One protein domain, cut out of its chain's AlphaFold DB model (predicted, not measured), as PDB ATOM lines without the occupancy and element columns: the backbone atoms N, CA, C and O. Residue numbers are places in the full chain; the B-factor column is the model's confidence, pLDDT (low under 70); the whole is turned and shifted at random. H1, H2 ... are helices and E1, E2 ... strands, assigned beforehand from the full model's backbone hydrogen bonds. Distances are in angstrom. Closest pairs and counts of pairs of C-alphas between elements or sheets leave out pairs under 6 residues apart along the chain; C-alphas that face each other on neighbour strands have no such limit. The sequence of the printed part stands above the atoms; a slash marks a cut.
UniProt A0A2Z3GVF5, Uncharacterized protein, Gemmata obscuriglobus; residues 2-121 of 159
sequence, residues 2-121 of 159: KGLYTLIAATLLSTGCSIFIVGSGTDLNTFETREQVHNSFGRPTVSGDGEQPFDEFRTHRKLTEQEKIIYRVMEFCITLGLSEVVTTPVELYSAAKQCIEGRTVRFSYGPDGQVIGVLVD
ATOM      1  N   LYS A   2     243.943 300.910 123.485       80.50
ATOM      2  CA  LYS A   2     245.105 301.421 124.254       80.50
ATOM      3  C   LYS A   2     245.420 302.913 124.023       80.50
ATOM      4  O   LYS A   2     245.627 303.632 124.988       80.50
ATOM      5  N   GLY A   3     245.354 303.392 122.777       87.50
ATOM      6  CA  GLY A   3     245.604 304.807 122.462       87.50
ATOM      7  C   GLY A   3     244.571 305.792 123.028       87.50
ATOM      8  O   GLY A   3     244.925 306.923 123.330       87.50
ATOM      9  N   LEU A   4     243.318 305.361 123.238       84.44
ATOM     10  CA  LEU A   4     242.266 306.221 123.793       84.44
ATOM     11  C   LEU A   4     242.548 306.561 125.265       84.44
ATOM     12  O   LEU A   4     242.418 307.712 125.661       84.44
ATOM     13  N   TYR A   5     243.001 305.584 126.056       83.94
ATOM     14  CA  TYR A   5     243.357 305.803 127.462       83.94
ATOM     15  C   TYR A   5     244.565 306.724 127.624       83.94
ATOM     16  O   TYR A   5     244.561 307.578 128.505       83.94
ATOM     17  N   THR A   6     245.575 306.592 126.760       85.00
ATOM     18  CA  THR A   6     246.735 307.494 126.767       85.00
ATOM     19  C   THR A   6     246.320 308.932 126.467       85.00
ATOM     20  O   THR A   6     246.798 309.850 127.126       85.00
ATOM     21  N   LEU A   7     245.398 309.128 125.519       80.00
ATOM     22  CA  LEU A   7     244.911 310.455 125.144       80.00
ATOM     23  C   LEU A   7     244.076 311.079 126.270       80.00
ATOM     24  O   LEU A   7     244.329 312.219 126.639       80.00
ATOM     25  N   ILE A   8     243.176 310.307 126.891       81.56
ATOM     26  CA  ILE A   8     242.391 310.756 128.053       81.56
ATOM     27  C   ILE A   8     243.309 311.134 129.226       81.56
ATOM     28  O   ILE A   8     243.165 312.212 129.804       81.56
ATOM     29  N   ALA A   9     244.288 310.286 129.556       80.44
ATOM     30  CA  ALA A   9     245.240 310.564 130.631       80.44
ATOM     31  C   ALA A   9     246.070 311.827 130.344       80.44
ATOM     32  O   ALA A   9     246.225 312.668 131.227       80.44
ATOM     33  N   ALA A  10     246.544 311.997 129.106       77.50
ATOM     34  CA  ALA A  10     247.285 313.186 128.690       77.50
ATOM     35  C   ALA A  10     246.426 314.458 128.755       77.50
ATOM     36  O   ALA A  10     246.908 315.491 129.214       77.50
ATOM     37  N   THR A  11     245.148 314.386 128.360       74.31
ATOM     38  CA  THR A  11     244.240 315.534 128.466       74.31
ATOM     39  C   THR A  11     243.993 315.923 129.915       74.31
ATOM     40  O   THR A  11     244.120 317.099 130.225       74.31
ATOM     41  N   LEU A  12     243.745 314.957 130.811       73.75
ATOM     42  CA  LEU A  12     243.502 315.217 132.235       73.75
ATOM     43  C   LEU A  12     244.727 315.824 132.933       73.75
ATOM     44  O   LEU A  12     244.582 316.755 133.723       73.75
ATOM     45  N   LEU A  13     245.931 315.352 132.598       76.94
ATOM     46  CA  LEU A  13     247.195 315.879 133.129       76.94
ATOM     47  C   LEU A  13     247.505 317.310 132.667       76.94
ATOM     48  O   LEU A  13     248.250 318.011 133.343       76.94
ATOM     49  N   SER A  14     246.946 317.744 131.535       73.12
ATOM     50  CA  SER A  14     247.136 319.098 131.000       73.12
ATOM     51  C   SER A  14     246.054 320.088 131.450       73.12
ATOM     52  O   SER A  14     246.065 321.239 131.011       73.12
ATOM     53  N   THR A  15     245.096 319.663 132.277       79.00
ATOM     54  CA  THR A  15     244.013 320.542 132.730       79.00
ATOM     55  C   THR A  15     244.501 321.480 133.845       79.00
ATOM     56  O   THR A  15     245.219 321.069 134.753       79.00
ATOM     57  N   GLY A  16     244.132 322.762 133.772       80.81
ATOM     58  CA  GLY A  16     244.413 323.778 134.797       80.81
ATOM     59  C   GLY A  16     245.558 324.727 134.435       80.81
ATOM     60  O   GLY A  16     245.902 325.621 135.214       80.81
ATOM     61  N   CYS A  17     246.138 324.576 133.243       88.12
ATOM     62  CA  CYS A  17     247.155 325.484 132.733       88.12
ATOM     63  C   CYS A  17     246.607 326.901 132.547       88.12
ATOM     64  O   CYS A  17     247.333 327.857 132.822       88.12
ATOM     65  N   SER A  18     245.342 327.060 132.140       91.69
ATOM     66  CA  SER A  18     244.750 328.390 131.956       91.69
ATOM     67  C   SER A  18     244.723 329.188 133.268       91.69
ATOM     68  O   SER A  18     245.110 330.357 133.288       91.69
ATOM     69  N   ILE A  19     244.390 328.532 134.386       91.75
ATOM     70  CA  ILE A  19     244.367 329.132 135.728       91.75
ATOM     71  C   ILE A  19     245.778 329.554 136.149       91.75
ATOM     72  O   ILE A  19     245.976 330.673 136.621       91.75
ATOM     73  N   PHE A  20     246.774 328.684 135.941       92.88
ATOM     74  CA  PHE A  20     248.170 329.003 136.250       92.88
ATOM     75  C   PHE A  20     248.690 330.170 135.405       92.88
ATOM     76  O   PHE A  20     249.362 331.065 135.918       92.88
ATOM     77  N   ILE A  21     248.346 330.200 134.114       94.00
ATOM     78  CA  ILE A  21     248.678 331.309 133.222       94.00
ATOM     79  C   ILE A  21     248.048 332.586 133.786       94.00
ATOM     80  O   ILE A  21     248.789 333.518 134.076       94.00
ATOM     81  N   VAL A  22     246.743 332.646 134.011       92.56
ATOM     82  CA  VAL A  22     246.072 333.854 134.528       92.56
ATOM     83  C   VAL A  22     246.646 334.325 135.876       92.56
ATOM     84  O   VAL A  22     246.829 335.525 136.087       92.56
ATOM     85  N   GLY A  23     246.977 333.391 136.772       91.94
ATOM     86  CA  GLY A  23     247.543 333.691 138.092       91.94
ATOM     87  C   GLY A  23     249.033 334.043 138.100       91.94
ATOM     88  O   GLY A  23     249.547 334.505 139.118       91.94
ATOM     89  N   SER A  24     249.738 333.842 136.987       93.69
ATOM     90  CA  SER A  24     251.152 334.199 136.860       93.69
ATOM     91  C   SER A  24     251.325 335.652 136.423       93.69
ATOM     92  O   SER A  24     250.608 336.137 135.549       93.69
ATOM     93  N   GLY A  25     252.336 336.325 136.965       94.06
ATOM     94  CA  GLY A  25     252.672 337.688 136.576       94.06
ATOM     95  C   GLY A  25     253.024 338.569 137.763       94.06
ATOM     96  O   GLY A  25     253.251 338.098 138.878       94.06
ATOM     97  N   THR A  26     253.107 339.866 137.486       95.19
ATOM     98  CA  THR A  26     253.246 340.896 138.515       95.19
ATOM     99  C   THR A  26     251.864 341.269 139.028       95.19
ATOM    100  O   THR A  26     251.030 341.751 138.259       95.19
ATOM    101  N   ASP A  27     251.631 341.074 140.322       93.38
ATOM    102  CA  ASP A  27     250.427 341.563 140.983       93.38
ATOM    103  C   ASP A  27     250.578 343.061 141.267       93.38
ATOM    104  O   ASP A  27     251.493 343.490 141.964       93.38
ATOM    105  N   LEU A  28     249.693 343.880 140.701       93.19
ATOM    106  CA  LEU A  28     249.730 345.328 140.902       93.19
ATOM    107  C   LEU A  28     249.228 345.738 142.292       93.19
ATOM    108  O   LEU A  28     249.545 346.830 142.757       93.19
ATOM    109  N   ASN A  29     248.493 344.861 142.979       89.94
ATOM    110  CA  ASN A  29     247.953 345.138 144.310       89.94
ATOM    111  C   ASN A  29     249.004 345.040 145.425       89.94
ATOM    112  O   ASN A  29     248.701 345.366 146.577       89.94
ATOM    113  N   THR A  30     250.221 344.576 145.118       91.88
ATOM    114  CA  THR A  30     251.312 344.478 146.099       91.88
ATOM    115  C   THR A  30     252.040 345.799 146.318       91.88
ATOM    116  O   THR A  30     252.757 345.922 147.306       91.88
ATOM    117  N   PHE A  31     251.887 346.771 145.415       94.50
ATOM    118  CA  PHE A  31     252.543 348.070 145.530       94.50
ATOM    119  C   PHE A  31     251.722 348.993 146.430       94.50
ATOM    120  O   PHE A  31     250.624 349.408 146.066       94.50
ATOM    121  N   GLU A  32     252.254 349.299 147.611       94.31
ATOM    122  CA  GLU A  32     251.615 350.210 148.564       94.31
ATOM    123  C   GLU A  32     252.130 351.649 148.392       94.31
ATOM    124  O   GLU A  32     251.333 352.568 148.504       94.31
ATOM    125  N   THR A  33     253.406 351.862 148.035       96.25
ATOM    126  CA  THR A  33     254.014 353.209 147.946       96.25
ATOM    127  C   THR A  33     254.594 353.538 146.567       96.25
ATOM    128  O   THR A  33     254.956 352.643 145.795       96.25
ATOM    129  N   ARG A  34     254.745 354.837 146.272       96.19
ATOM    130  CA  ARG A  34     255.402 355.350 145.055       96.19
ATOM    131  C   ARG A  34     256.816 354.800 144.883       96.19
ATOM    132  O   ARG A  34     257.189 354.405 143.782       96.19
ATOM    133  N   GLU A  35     257.585 354.695 145.959       97.19
ATOM    134  CA  GLU A  35     258.955 354.177 145.921       97.19
ATOM    135  C   GLU A  35     258.977 352.708 145.487       97.19
ATOM    136  O   GLU A  35     259.819 352.316 144.683       97.19
ATOM    137  N   GLN A  36     258.029 351.890 145.959       97.12
ATOM    138  CA  GLN A  36     257.928 350.484 145.548       97.12
ATOM    139  C   GLN A  36     257.605 350.352 144.054       97.12
ATOM    140  O   GLN A  36     258.180 349.497 143.374       97.12
ATOM    141  N   VAL A  37     256.721 351.213 143.538       97.31
ATOM    142  CA  VAL A  37     256.388 351.260 142.107       97.31
ATOM    143  C   VAL A  37     257.630 351.615 141.288       97.31
ATOM    144  O   VAL A  37     257.986 350.879 140.369       97.31
ATOM    145  N   HIS A  38     258.339 352.686 141.651       97.38
ATOM    146  CA  HIS A  38     259.541 353.136 140.933       97.38
ATOM    147  C   HIS A  38     260.684 352.122 141.014       97.38
ATOM    148  O   HIS A  38     261.362 351.883 140.018       97.38
ATOM    149  N   ASN A  39     260.855 351.448 142.151       97.56
ATOM    150  CA  ASN A  39     261.846 350.379 142.290       97.56
ATOM    151  C   ASN A  39     261.553 349.185 141.363       97.56
ATOM    152  O   ASN A  39     262.480 348.537 140.882       97.56
ATOM    153  N   SER A  40     260.277 348.887 141.097       97.19
ATOM    154  CA  SER A  40     259.872 347.743 140.269       97.19
ATOM    155  C   SER A  40     259.799 348.062 138.771       97.19
ATOM    156  O   SER A  40     260.226 347.250 137.937       97.19
ATOM    157  N   PHE A  41     259.242 349.225 138.423       96.75
ATOM    158  CA  PHE A  41     258.967 349.645 137.045       96.75
ATOM    159  C   PHE A  41     260.015 350.611 136.476       96.75
ATOM    160  O   PHE A  41     260.083 350.784 135.260       96.75
ATOM    161  N   GLY A  42     260.868 351.198 137.316       96.94
ATOM    162  CA  GLY A  42     261.896 352.147 136.906       96.94
ATOM    163  C   GLY A  42     261.344 353.555 136.704       96.94
ATOM    164  O   GLY A  42     260.554 354.050 137.503       96.94
ATOM    165  N   ARG A  43     261.794 354.226 135.638       97.62
ATOM    166  CA  ARG A  43     261.405 355.608 135.339       97.62
ATOM    167  C   ARG A  43     260.030 355.650 134.651       97.62
ATOM    168  O   ARG A  43     259.851 354.939 133.660       97.62
ATOM    169  N   PRO A  44     259.094 356.502 135.104       97.88
ATOM    170  CA  PRO A  44     257.807 356.655 134.441       97.88
ATOM    171  C   PRO A  44     257.956 357.259 133.043       97.88
ATOM    172  O   PRO A  44     258.849 358.064 132.772       97.88
ATOM    173  N   THR A  45     257.060 356.850 132.148       97.88
ATOM    174  CA  THR A  45     256.915 357.415 130.801       97.88
ATOM    175  C   THR A  45     256.224 358.775 130.859       97.88
ATOM    176  O   THR A  45     256.623 359.695 130.149       97.88
ATOM    177  N   VAL A  46     255.221 358.911 131.730       97.94
ATOM    178  CA  VAL A  46     254.494 360.159 131.981       97.94
ATOM    179  C   VAL A  46     254.286 360.304 133.484       97.94
ATOM    180  O   VAL A  46     253.977 359.327 134.157       97.94
ATOM    181  N   SER A  47     254.429 361.520 133.997       97.31
ATOM    182  CA  SER A  47     254.120 361.866 135.385       97.31
ATOM    183  C   SER A  47     253.259 363.121 135.405       97.31
ATOM    184  O   SER A  47     253.429 363.998 134.554       97.31
ATOM    185  N   GLY A  48     252.341 363.217 136.362       95.94
ATOM    186  CA  GLY A  48     251.537 364.413 136.590       95.94
ATOM    187  C   GLY A  48     251.434 364.737 138.074       95.94
ATOM    188  O   GLY A  48     251.133 363.853 138.867       95.94
ATOM    189  N   ASP A  49     251.632 366.008 138.427       93.44
ATOM    190  CA  ASP A  49     251.624 366.519 139.810       93.44
ATOM    191  C   ASP A  49     250.339 367.317 140.133       93.44
ATOM    192  O   ASP A  49     250.365 368.308 140.859       93.44
ATOM    193  N   GLY A  50     249.207 366.937 139.528       90.50
ATOM    194  CA  GLY A  50     247.912 367.590 139.756       90.50
ATOM    195  C   GLY A  50     247.298 367.271 141.126       90.50
ATOM    196  O   GLY A  50     247.947 366.708 142.000       90.50
ATOM    197  N   GLU A  51     246.004 367.570 141.292       87.75
ATOM    198  CA  GLU A  51     245.245 367.265 142.524       87.75
ATOM    199  C   GLU A  51     245.338 365.784 142.928       87.75
ATOM    200  O   GLU A  51     245.369 365.449 144.109       87.75
ATOM    201  N   GLN A  52     245.453 364.903 141.934       90.56
ATOM    202  CA  GLN A  52     245.772 363.498 142.124       90.56
ATOM    203  C   GLN A  52     247.065 363.167 141.368       90.56
ATOM    204  O   GLN A  52     247.007 362.908 140.157       90.56
ATOM    205  N   PRO A  53     248.227 363.183 142.050       96.00
ATOM    206  CA  PRO A  53     249.494 362.848 141.427       96.00
ATOM    207  C   PRO A  53     249.456 361.447 140.820       96.00
ATOM    208  O   PRO A  53     248.874 360.525 141.398       96.00
ATOM    209  N   PHE A  54     250.069 361.268 139.656       97.50
ATOM    210  CA  PHE A  54     250.112 359.970 138.995       97.50
ATOM    211  C   PHE A  54     251.413 359.752 138.234       97.50
ATOM    212  O   PHE A  54     252.044 360.699 137.772       97.50
ATOM    213  N   ASP A  55     251.760 358.482 138.056       98.25
ATOM    214  CA  ASP A  55     252.846 358.040 137.191       98.25
ATOM    215  C   ASP A  55     252.339 356.934 136.263       98.25
ATOM    216  O   ASP A  55     251.622 356.021 136.682       98.25
ATOM    217  N   GLU A  56     252.725 357.010 134.997       98.25
ATOM    218  CA  GLU A  56     252.400 356.050 133.955       98.25
ATOM    219  C   GLU A  56     253.661 355.320 133.494       98.25
ATOM    220  O   GLU A  56     254.697 355.930 133.217       98.25
ATOM    221  N   PHE A  57     253.561 354.003 133.375       98.19
ATOM    222  CA  PHE A  57     254.644 353.112 132.996       98.19
ATOM    223  C   PHE A  57     254.198 352.229 131.840       98.19
ATOM    224  O   PHE A  57     253.097 351.680 131.853       98.19
ATOM    225  N   ARG A  58     255.092 352.017 130.874       97.62
ATOM    226  CA  ARG A  58     254.921 350.980 129.859       97.62
ATOM    227  C   ARG A  58     255.695 349.733 130.266       97.62
ATOM    228  O   ARG A  58     256.906 349.792 130.465       97.62
ATOM    229  N   THR A  59     255.008 348.601 130.380       96.81
ATOM    230  CA  THR A  59     255.604 347.327 130.801       96.81
ATOM    231  C   THR A  59     255.343 346.225 129.786       96.81
ATOM    232  O   THR A  59     254.231 346.067 129.305       96.81
ATOM    233  N   HIS A  60     256.365 345.425 129.492       96.75
ATOM    234  CA  HIS A  60     256.267 344.193 128.697       96.75
ATOM    235  C   HIS A  60     256.159 342.945 129.585       96.75
ATOM    236  O   HIS A  60     256.338 341.816 129.136       96.75
ATOM    237  N   ARG A  61     255.923 343.141 130.886       94.62
ATOM    238  CA  ARG A  61     255.725 342.047 131.833       94.62
ATOM    239  C   ARG A  61     254.266 341.631 131.817       94.62
ATOM    240  O   ARG A  61     253.370 342.468 131.741       94.62
ATOM    241  N   LYS A  62     254.042 340.335 131.992       94.44
ATOM    242  CA  LYS A  62     252.717 339.815 132.286       94.44
ATOM    243  C   LYS A  62     252.226 340.356 133.626       94.44
ATOM    244  O   LYS A  62     252.931 340.262 134.636       94.44
ATOM    245  N   LEU A  63     251.024 340.908 133.615       94.75
ATOM    246  CA  LEU A  63     250.331 341.372 134.808       94.75
ATOM    247  C   LEU A  63     249.379 340.271 135.265       94.75
ATOM    248  O   LEU A  63     248.770 339.603 134.431       94.75
ATOM    249  N   THR A  64     249.286 340.059 136.572       93.00
ATOM    250  CA  THR A  64     248.372 339.054 137.115       93.00
ATOM    251  C   THR A  64     246.936 339.553 136.997       93.00
ATOM    252  O   THR A  64     246.630 340.665 137.424       93.00
ATOM    253  N   GLU A  65     246.049 338.714 136.469       90.00
ATOM    254  CA  GLU A  65     244.618 339.006 136.324       90.00
ATOM    255  C   GLU A  65     243.847 338.215 137.390       90.00
ATOM    256  O   GLU A  65     243.109 337.271 137.096       90.00
ATOM    257  N   GLN A  66     244.090 338.543 138.667       86.44
ATOM    258  CA  GLN A  66     243.570 337.782 139.815       86.44
ATOM    259  C   GLN A  66     242.050 337.618 139.775       86.44
ATOM    260  O   GLN A  66     241.523 336.576 140.165       86.44
ATOM    261  N   GLU A  67     241.343 338.614 139.251       83.88
ATOM    262  CA  GLU A  67     239.899 338.586 139.078       83.88
ATOM    263  C   GLU A  67     239.429 337.450 138.170       83.88
ATOM    264  O   GLU A  67     238.389 336.846 138.428       83.88
ATOM    265  N   LYS A  68     240.213 337.095 137.148       89.56
ATOM    266  CA  LYS A  68     239.867 336.013 136.226       89.56
ATOM    267  C   LYS A  68     240.070 334.632 136.837       89.56
ATOM    268  O   LYS A  68     239.417 333.692 136.388       89.56
ATOM    269  N   ILE A  69     240.906 334.493 137.870       90.62
ATOM    270  CA  ILE A  69     241.200 333.196 138.503       90.62
ATOM    271  C   ILE A  69     239.909 332.532 138.990       90.62
ATOM    272  O   ILE A  69     239.680 331.362 138.692       90.62
ATOM    273  N   ILE A  70     239.042 333.274 139.687       89.56
ATOM    274  CA  ILE A  70     237.793 332.725 140.241       89.56
ATOM    275  C   ILE A  70     236.882 332.227 139.115       89.56
ATOM    276  O   ILE A  70     236.391 331.100 139.175       89.56
ATOM    277  N   TYR A  71     236.706 333.027 138.059       90.19
ATOM    278  CA  TYR A  71     235.886 332.640 136.909       90.19
ATOM    279  C   TYR A  71     236.439 331.392 136.212       90.19
ATOM    280  O   TYR A  71     235.669 330.490 135.885       90.19
ATOM    281  N   ARG A  72     237.766 331.295 136.050       91.31
ATOM    282  CA  ARG A  72     238.419 330.130 135.434       91.31
ATOM    283  C   ARG A  72     238.313 328.874 136.295       91.31
ATOM    284  O   ARG A  72     238.028 327.811 135.759       91.31
ATOM    285  N   VAL A  73     238.458 328.984 137.616       91.88
ATOM    286  CA  VAL A  73     238.253 327.854 138.541       91.88
ATOM    287  C   VAL A  73     236.807 327.356 138.485       91.88
ATOM    288  O   VAL A  73     236.574 326.151 138.417       91.88
ATOM    289  N   MET A  74     235.822 328.258 138.469       92.75
ATOM    290  CA  MET A  74     234.414 327.864 138.347       92.75
ATOM    291  C   MET A  74     234.128 327.192 137.001       92.75
ATOM    292  O   MET A  74     233.507 326.130 136.969       92.75
ATOM    293  N   GLU A  75     234.609 327.771 135.899       91.75
ATOM    294  CA  GLU A  75     234.481 327.202 134.554       91.75
ATOM    295  C   GLU A  75     235.115 325.807 134.469       91.75
ATOM    296  O   GLU A  75     234.512 324.874 133.933       91.75
ATOM    297  N   PHE A  76     236.301 325.642 135.051       90.56
ATOM    298  CA  PHE A  76     236.994 324.365 135.139       90.56
ATOM    299  C   PHE A  76     236.153 323.311 135.864       90.56
ATOM    300  O   PHE A  76     235.954 322.215 135.340       90.56
ATOM    301  N   CYS A  77     235.611 323.646 137.039       90.69
ATOM    302  CA  CYS A  77     234.787 322.733 137.834       90.69
ATOM    303  C   CYS A  77     233.482 322.350 137.121       90.69
ATOM    304  O   CYS A  77     233.094 321.184 137.148       90.69
ATOM    305  N   ILE A  78     232.818 323.305 136.462       94.38
ATOM    306  CA  ILE A  78     231.552 323.068 135.746       94.38
ATOM    307  C   ILE A  78     231.772 322.189 134.510       94.38
ATOM    308  O   ILE A  78     230.957 321.319 134.212       94.38
ATOM    309  N   THR A  79     232.871 322.405 133.788       90.88
ATOM    310  CA  THR A  79     233.170 321.693 132.535       90.88
ATOM    311  C   THR A  79     234.031 320.446 132.732       90.88
ATOM    312  O   THR A  79     234.376 319.789 131.749       90.88
ATOM    313  N   LEU A  80     234.391 320.118 133.979       88.50
ATOM    314  CA  LEU A  80     235.329 319.046 134.332       88.50
ATOM    315  C   LEU A  80     236.658 319.150 133.556       88.50
ATOM    316  O   LEU A  80     237.214 318.148 133.108       88.50
ATOM    317  N   GLY A  81     237.141 320.379 133.358       86.31
ATOM    318  CA  GLY A  81     238.382 320.678 132.642       86.31
ATOM    319  C   GLY A  81     238.289 320.628 131.113       86.31
ATOM    320  O   GLY A  81     239.290 320.889 130.450       86.31
ATOM    321  N   LEU A  82     237.121 320.347 130.520       87.88
ATOM    322  CA  LEU A  82     236.977 320.318 129.057       87.88
ATOM    323  C   LEU A  82     237.195 321.702 128.416       87.88
ATOM    324  O   LEU A  82     237.681 321.782 127.287       87.88
ATOM    325  N   SER A  83     236.888 322.790 129.133       91.62
ATOM    326  CA  SER A  83     237.124 324.155 128.646       91.62
ATOM    327  C   SER A  83     238.608 324.476 128.431       91.62
ATOM    328  O   SER A  83     238.926 325.288 127.562       91.62
ATOM    329  N   GLU A  84     239.527 323.797 129.131       90.00
ATOM    330  CA  GLU A  84     240.979 324.044 129.066       90.00
ATOM    331  C   GLU A  84     241.562 323.872 127.662       90.00
ATOM    332  O   GLU A  84     242.543 324.537 127.326       90.00
ATOM    333  N   VAL A  85     240.940 323.034 126.824       88.31
ATOM    334  CA  VAL A  85     241.344 322.825 125.422       88.31
ATOM    335  C   VAL A  85     241.245 324.124 124.616       88.31
ATOM    336  O   VAL A  85     242.033 324.345 123.696       88.31
ATOM    337  N   VAL A  86     240.304 325.001 124.974       90.81
ATOM    338  CA  VAL A  86     240.073 326.287 124.306       90.81
ATOM    339  C   VAL A  86     240.654 327.444 125.115       90.81
ATOM    340  O   VAL A  86     241.286 328.332 124.546       90.81
ATOM    341  N   THR A  87     240.483 327.453 126.437       92.38
ATOM    342  CA  THR A  87     240.901 328.590 127.269       92.38
ATOM    343  C   THR A  87     242.416 328.687 127.393       92.38
ATOM    344  O   THR A  87     242.953 329.789 127.305       92.38
ATOM    345  N   THR A  88     243.135 327.567 127.505       92.81
ATOM    346  CA  THR A  88     244.602 327.570 127.617       92.81
ATOM    347  C   THR A  88     245.292 328.268 126.442       92.81
ATOM    348  O   THR A  88     246.072 329.188 126.699       92.81
ATOM    349  N   PRO A  89     245.036 327.917 125.162       94.06
ATOM    350  CA  PRO A  89     245.682 328.613 124.049       94.06
ATOM    351  C   PRO A  89     245.264 330.086 123.952       94.06
ATOM    352  O   PRO A  89     246.092 330.924 123.600       94.06
ATOM    353  N   VAL A  90     244.019 330.424 124.307       94.69
ATOM    354  CA  VAL A  90     243.538 331.816 124.325       94.69
ATOM    355  C   VAL A  90     244.276 332.648 125.379       94.69
ATOM    356  O   VAL A  90     244.728 333.756 125.081       94.69
ATOM    357  N   GLU A  91     244.444 332.119 126.589       94.00
ATOM    358  CA  GLU A  91     245.168 332.798 127.669       94.00
ATOM    359  C   GLU A  91     246.669 332.871 127.383       94.00
ATOM    360  O   GLU A  91     247.310 333.888 127.653       94.00
ATOM    361  N   LEU A  92     247.241 331.833 126.767       94.94
ATOM    362  CA  LEU A  92     248.635 331.847 126.334       94.94
ATOM    363  C   LEU A  92     248.878 332.915 125.261       94.94
ATOM    364  O   LEU A  92     249.834 333.683 125.371       94.94
ATOM    365  N   TYR A  93     248.002 332.999 124.255       95.88
ATOM    366  CA  TYR A  93     248.071 334.033 123.222       95.88
ATOM    367  C   TYR A  93     247.918 335.432 123.821       95.88
ATOM    368  O   TYR A  93     248.699 336.325 123.503       95.88
ATOM    369  N   SER A  94     246.954 335.614 124.723       93.25
ATOM    370  CA  SER A  94     246.725 336.896 125.393       93.25
ATOM    371  C   SER A  94     247.945 337.312 126.215       93.25
ATOM    372  O   SER A  94     248.423 338.433 126.063       93.25
ATOM    373  N   ALA A  95     248.523 336.398 126.998       94.50
ATOM    374  CA  ALA A  95     249.746 336.653 127.753       94.50
ATOM    375  C   ALA A  95     250.934 336.993 126.837       94.50
ATOM    376  O   ALA A  95     251.665 337.946 127.102       94.50
ATOM    377  N   ALA A  96     251.109 336.259 125.733       95.81
ATOM    378  CA  ALA A  96     252.163 336.538 124.761       95.81
ATOM    379  C   ALA A  96     251.985 337.918 124.113       95.81
ATOM    380  O   ALA A  96     252.940 338.690 124.034       95.81
ATOM    381  N   LYS A  97     250.756 338.258 123.714       95.31
ATOM    382  CA  LYS A  97     250.415 339.564 123.145       95.31
ATOM    383  C   LYS A  97     250.750 340.697 124.114       95.31
ATOM    384  O   LYS A  97     251.413 341.648 123.713       95.31
ATOM    385  N   GLN A  98     250.370 340.569 125.386       93.12
ATOM    386  CA  GLN A  98     250.693 341.555 126.424       93.12
ATOM    387  C   GLN A  98     252.207 341.729 126.604       93.12
ATOM    388  O   GLN A  98     252.684 342.855 126.738       93.12
ATOM    389  N   CYS A  99     252.976 340.637 126.561       94.75
ATOM    390  CA  CYS A  99     254.433 340.709 126.641       94.75
ATOM    391  C   CYS A  99     255.062 341.379 125.406       94.75
ATOM    392  O   CYS A  99     256.060 342.086 125.533       94.75
ATOM    393  N   ILE A 100     254.499 341.180 124.212       97.06
ATOM    394  CA  ILE A 100     255.049 341.725 122.961       97.06
ATOM    395  C   ILE A 100     254.674 343.196 122.776       97.06
ATOM    396  O   ILE A 100     255.553 344.025 122.553       97.06
ATOM    397  N   GLU A 101     253.392 343.540 122.872       96.62
ATOM    398  CA  GLU A 101     252.911 344.914 122.651       96.62
ATOM    399  C   GLU A 101     253.259 345.839 123.826       96.62
ATOM    400  O   GLU A 101     253.466 347.050 123.657       96.62
ATOM    401  N   GLY A 102     253.382 345.243 125.012       95.38
ATOM    402  CA  GLY A 102     253.437 345.950 126.275       95.38
ATOM    403  C   GLY A 102     252.060 346.471 126.682       95.38
ATOM    404  O   GLY A 102     251.136 346.574 125.877       95.38
ATOM    405  N   ARG A 103     251.928 346.808 127.958       95.88
ATOM    406  CA  ARG A 103     250.741 347.427 128.543       95.88
ATOM    407  C   ARG A 103     251.110 348.724 129.230       95.88
ATOM    408  O   ARG A 103     252.231 348.875 129.729       95.88
ATOM    409  N   THR A 104     250.151 349.631 129.286       97.62
ATOM    410  CA  THR A 104     250.279 350.888 130.009       97.62
ATOM    411  C   THR A 104     249.652 350.730 131.385       97.62
ATOM    412  O   THR A 104     248.476 350.400 131.507       97.62
ATOM    413  N   VAL A 105     250.430 350.974 132.434       97.25
ATOM    414  CA  VAL A 105     249.959 350.956 133.820       97.25
ATOM    415  C   VAL A 105     250.108 352.350 134.397       97.25
ATOM    416  O   VAL A 105     251.202 352.906 134.388       97.25
ATOM    417  N   ARG A 106     249.022 352.905 134.924       97.31
ATOM    418  CA  ARG A 106     249.024 354.190 135.617       97.31
ATOM    419  C   ARG A 106     248.710 353.981 137.088       97.31
ATOM    420  O   ARG A 106     247.659 353.441 137.426       97.31
ATOM    421  N   PHE A 107     249.604 354.450 137.943       96.94
ATOM    422  CA  PHE A 107     249.420 354.492 139.386       96.94
ATOM    423  C   PHE A 107     249.030 355.907 139.796       96.94
ATOM    424  O   PHE A 107     249.678 356.870 139.388       96.94
ATOM    425  N   SER A 108     247.978 356.023 140.597       96.19
ATOM    426  CA  SER A 108     247.569 357.273 141.234       96.19
ATOM    427  C   SER A 108     247.980 357.250 142.699       96.19
ATOM    428  O   SER A 108     247.813 356.228 143.373       96.19
ATOM    429  N   TYR A 109     248.465 358.382 143.198       95.88
ATOM    430  CA  TYR A 109     248.994 358.509 144.550       95.88
ATOM    431  C   TYR A 109     248.152 359.444 145.414       95.88
ATOM    432  O   TYR A 109     247.559 360.409 144.931       95.88
ATOM    433  N   GLY A 110     248.094 359.129 146.705       93.06
ATOM    434  CA  GLY A 110     247.613 360.031 147.743       93.06
ATOM    435  C   GLY A 110     248.682 361.054 148.150       93.06
ATOM    436  O   GLY A 110     249.824 360.971 147.691       93.06
ATOM    437  N   PRO A 111     248.339 361.993 149.048       91.81
ATOM    438  CA  PRO A 111     249.253 363.049 149.494       91.81
ATOM    439  C   PRO A 111     250.525 362.503 150.164       91.81
ATOM    440  O   PRO A 111     251.590 363.093 150.023       91.81
ATOM    441  N   ASP A 112     250.436 361.341 150.814       92.50
ATOM    442  CA  ASP A 112     251.559 360.700 151.510       92.50
ATOM    443  C   ASP A 112     252.410 359.797 150.592       92.50
ATOM    444  O   ASP A 112     253.212 358.999 151.074       92.50
ATOM    445  N   GLY A 113     252.193 359.837 149.271       92.56
ATOM    446  CA  GLY A 113     252.889 358.967 148.309       92.56
ATOM    447  C   GLY A 113     252.382 357.518 148.268       92.56
ATOM    448  O   GLY A 113     252.972 356.674 147.593       92.56
ATOM    449  N   GLN A 114     251.280 357.215 148.958       95.31
ATOM    450  CA  GLN A 114     250.635 355.900 148.931       95.31
ATOM    451  C   GLN A 114     249.877 355.680 147.620       95.31
ATOM    452  O   GLN A 114     249.207 356.587 147.130       95.31
ATOM    453  N   VAL A 115     249.925 354.470 147.071       94.75
ATOM    454  CA  VAL A 115     249.142 354.062 145.900       94.75
ATOM    455  C   VAL A 115     247.668 353.964 146.297       94.75
ATOM    456  O   VAL A 115     247.284 353.141 147.127       94.75
ATOM    457  N   ILE A 116     246.830 354.800 145.685       93.44
ATOM    458  CA  ILE A 116     245.376 354.844 145.934       93.44
ATOM    459  C   ILE A 116     244.553 354.307 144.763       93.44
ATOM    460  O   ILE A 116     243.362 354.047 144.918       93.44
ATOM    461  N   GLY A 117     245.168 354.142 143.591       92.25
ATOM    462  CA  GLY A 117     244.492 353.624 142.410       92.25
ATOM    463  C   GLY A 117     245.466 353.117 141.361       92.25
ATOM    464  O   GLY A 117     246.600 353.586 141.267       92.25
ATOM    465  N   VAL A 118     244.994 352.160 140.566       94.44
ATOM    466  CA  VAL A 118     245.740 351.568 139.457       94.44
ATOM    467  C   VAL A 118     244.820 351.474 138.247       94.44
ATOM    468  O   VAL A 118     243.683 351.015 138.354       94.44
ATOM    469  N   LEU A 119     245.310 351.915 137.094       95.00
ATOM    470  CA  LEU A 119     244.669 351.741 135.796       95.00
ATOM    471  C   LEU A 119     245.583 350.917 134.902       95.00
ATOM    472  O   LEU A 119     246.788 351.164 134.855       95.00
ATOM    473  N   VAL A 120     245.008 349.983 134.158       94.94
ATOM    474  CA  VAL A 120     245.719 349.199 133.147       94.94
ATOM    475  C   VAL A 120     245.046 349.444 131.804       94.94
ATOM    476  O   VAL A 120     243.848 349.215 131.654       94.94
ATOM    477  N   ASP A 121     245.801 349.976 130.847       94.94
ATOM    478  CA  ASP A 121     245.326 350.461 129.546       94.94
ATOM    479  C   ASP A 121     244.104 351.390 129.667       94.94
ATOM    480  O   ASP A 121     243.133 351.304 128.916       94.94
TER     481      ASP A 121
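What this domain is: This is residues 2 to 121 of the 159 residues of an uncharacterized protein of Gemmata obscuriglobus (UniProt A0A2Z3GVF5). A long rod with a small four-stranded sheet at one end, three helices H2, H4 and H5 in its middle, and H1 at the other end, where residues 2 to 10 stick out. H2 packs on both H4 and H5, and the short helix H3 covers part of one face of the sheet. The printed part has 120 residues, in the order H1 H2 H3 E1 E2 H4 H5 E3 E4; the sheet runs E1 E2 E3 E4, antiparallel, and the class is mixed, helices and strands. It is loose, with a radius of gyration of the C-alphas of 18.7 A, and spans 67 by 26 by 20 A.

Where its parts are: H1, residues 2 to 13, is 17.1 A long and begins at C-alpha 2 (245.105, 301.421, 124.254). H2 is residues 17 to 23, H3 34 to 41, E1 46 to 48 and E2 54 to 59, 16.0 A. H4, residues 66 to 79, is 20.5 A long, and H5, residues 84 to 101, 24.9 A. E3, residues 103 to 109, is 19.5 A long; E4, residues 115 to 120, ends at C-alpha 120 (245.719, 349.199, 133.147).

How they stand to each other: H1 is apart from H2. H2 touches H4, closest at the C-alphas of Ile 19 and Ile 69, 5.9 A, with a shallow tilt of 24 degrees, opposite ways. H2 touches H5, closest at the C-alphas of Ser 18 and Thr 88, 4.4 A, with a steep tilt of 44 degrees. H3 is on the sheet, over E3, at a height of 8.7 A. E1 and E2 form a hairpin, N 48 and O 54 being 2.9 A apart; E2 and E3 have N 57 and O 105 at 2.8 A; hairpin E3 and E4 has N 106 and O 119 at 2.8 A. H5 only grazes the sheet, with residues 97 to 101. Every O i to N i+4 pair is within hydrogen-bond range in H1, H2 and H3; H4 has 8 of 10 and H5 13 of 14.

The domain as a whole: The two C-alphas farthest apart, Lys 2 and Glu 51, are 68.3 A apart. The printed part has no cut and no long link. No printed residue is under 70 in pLDDT.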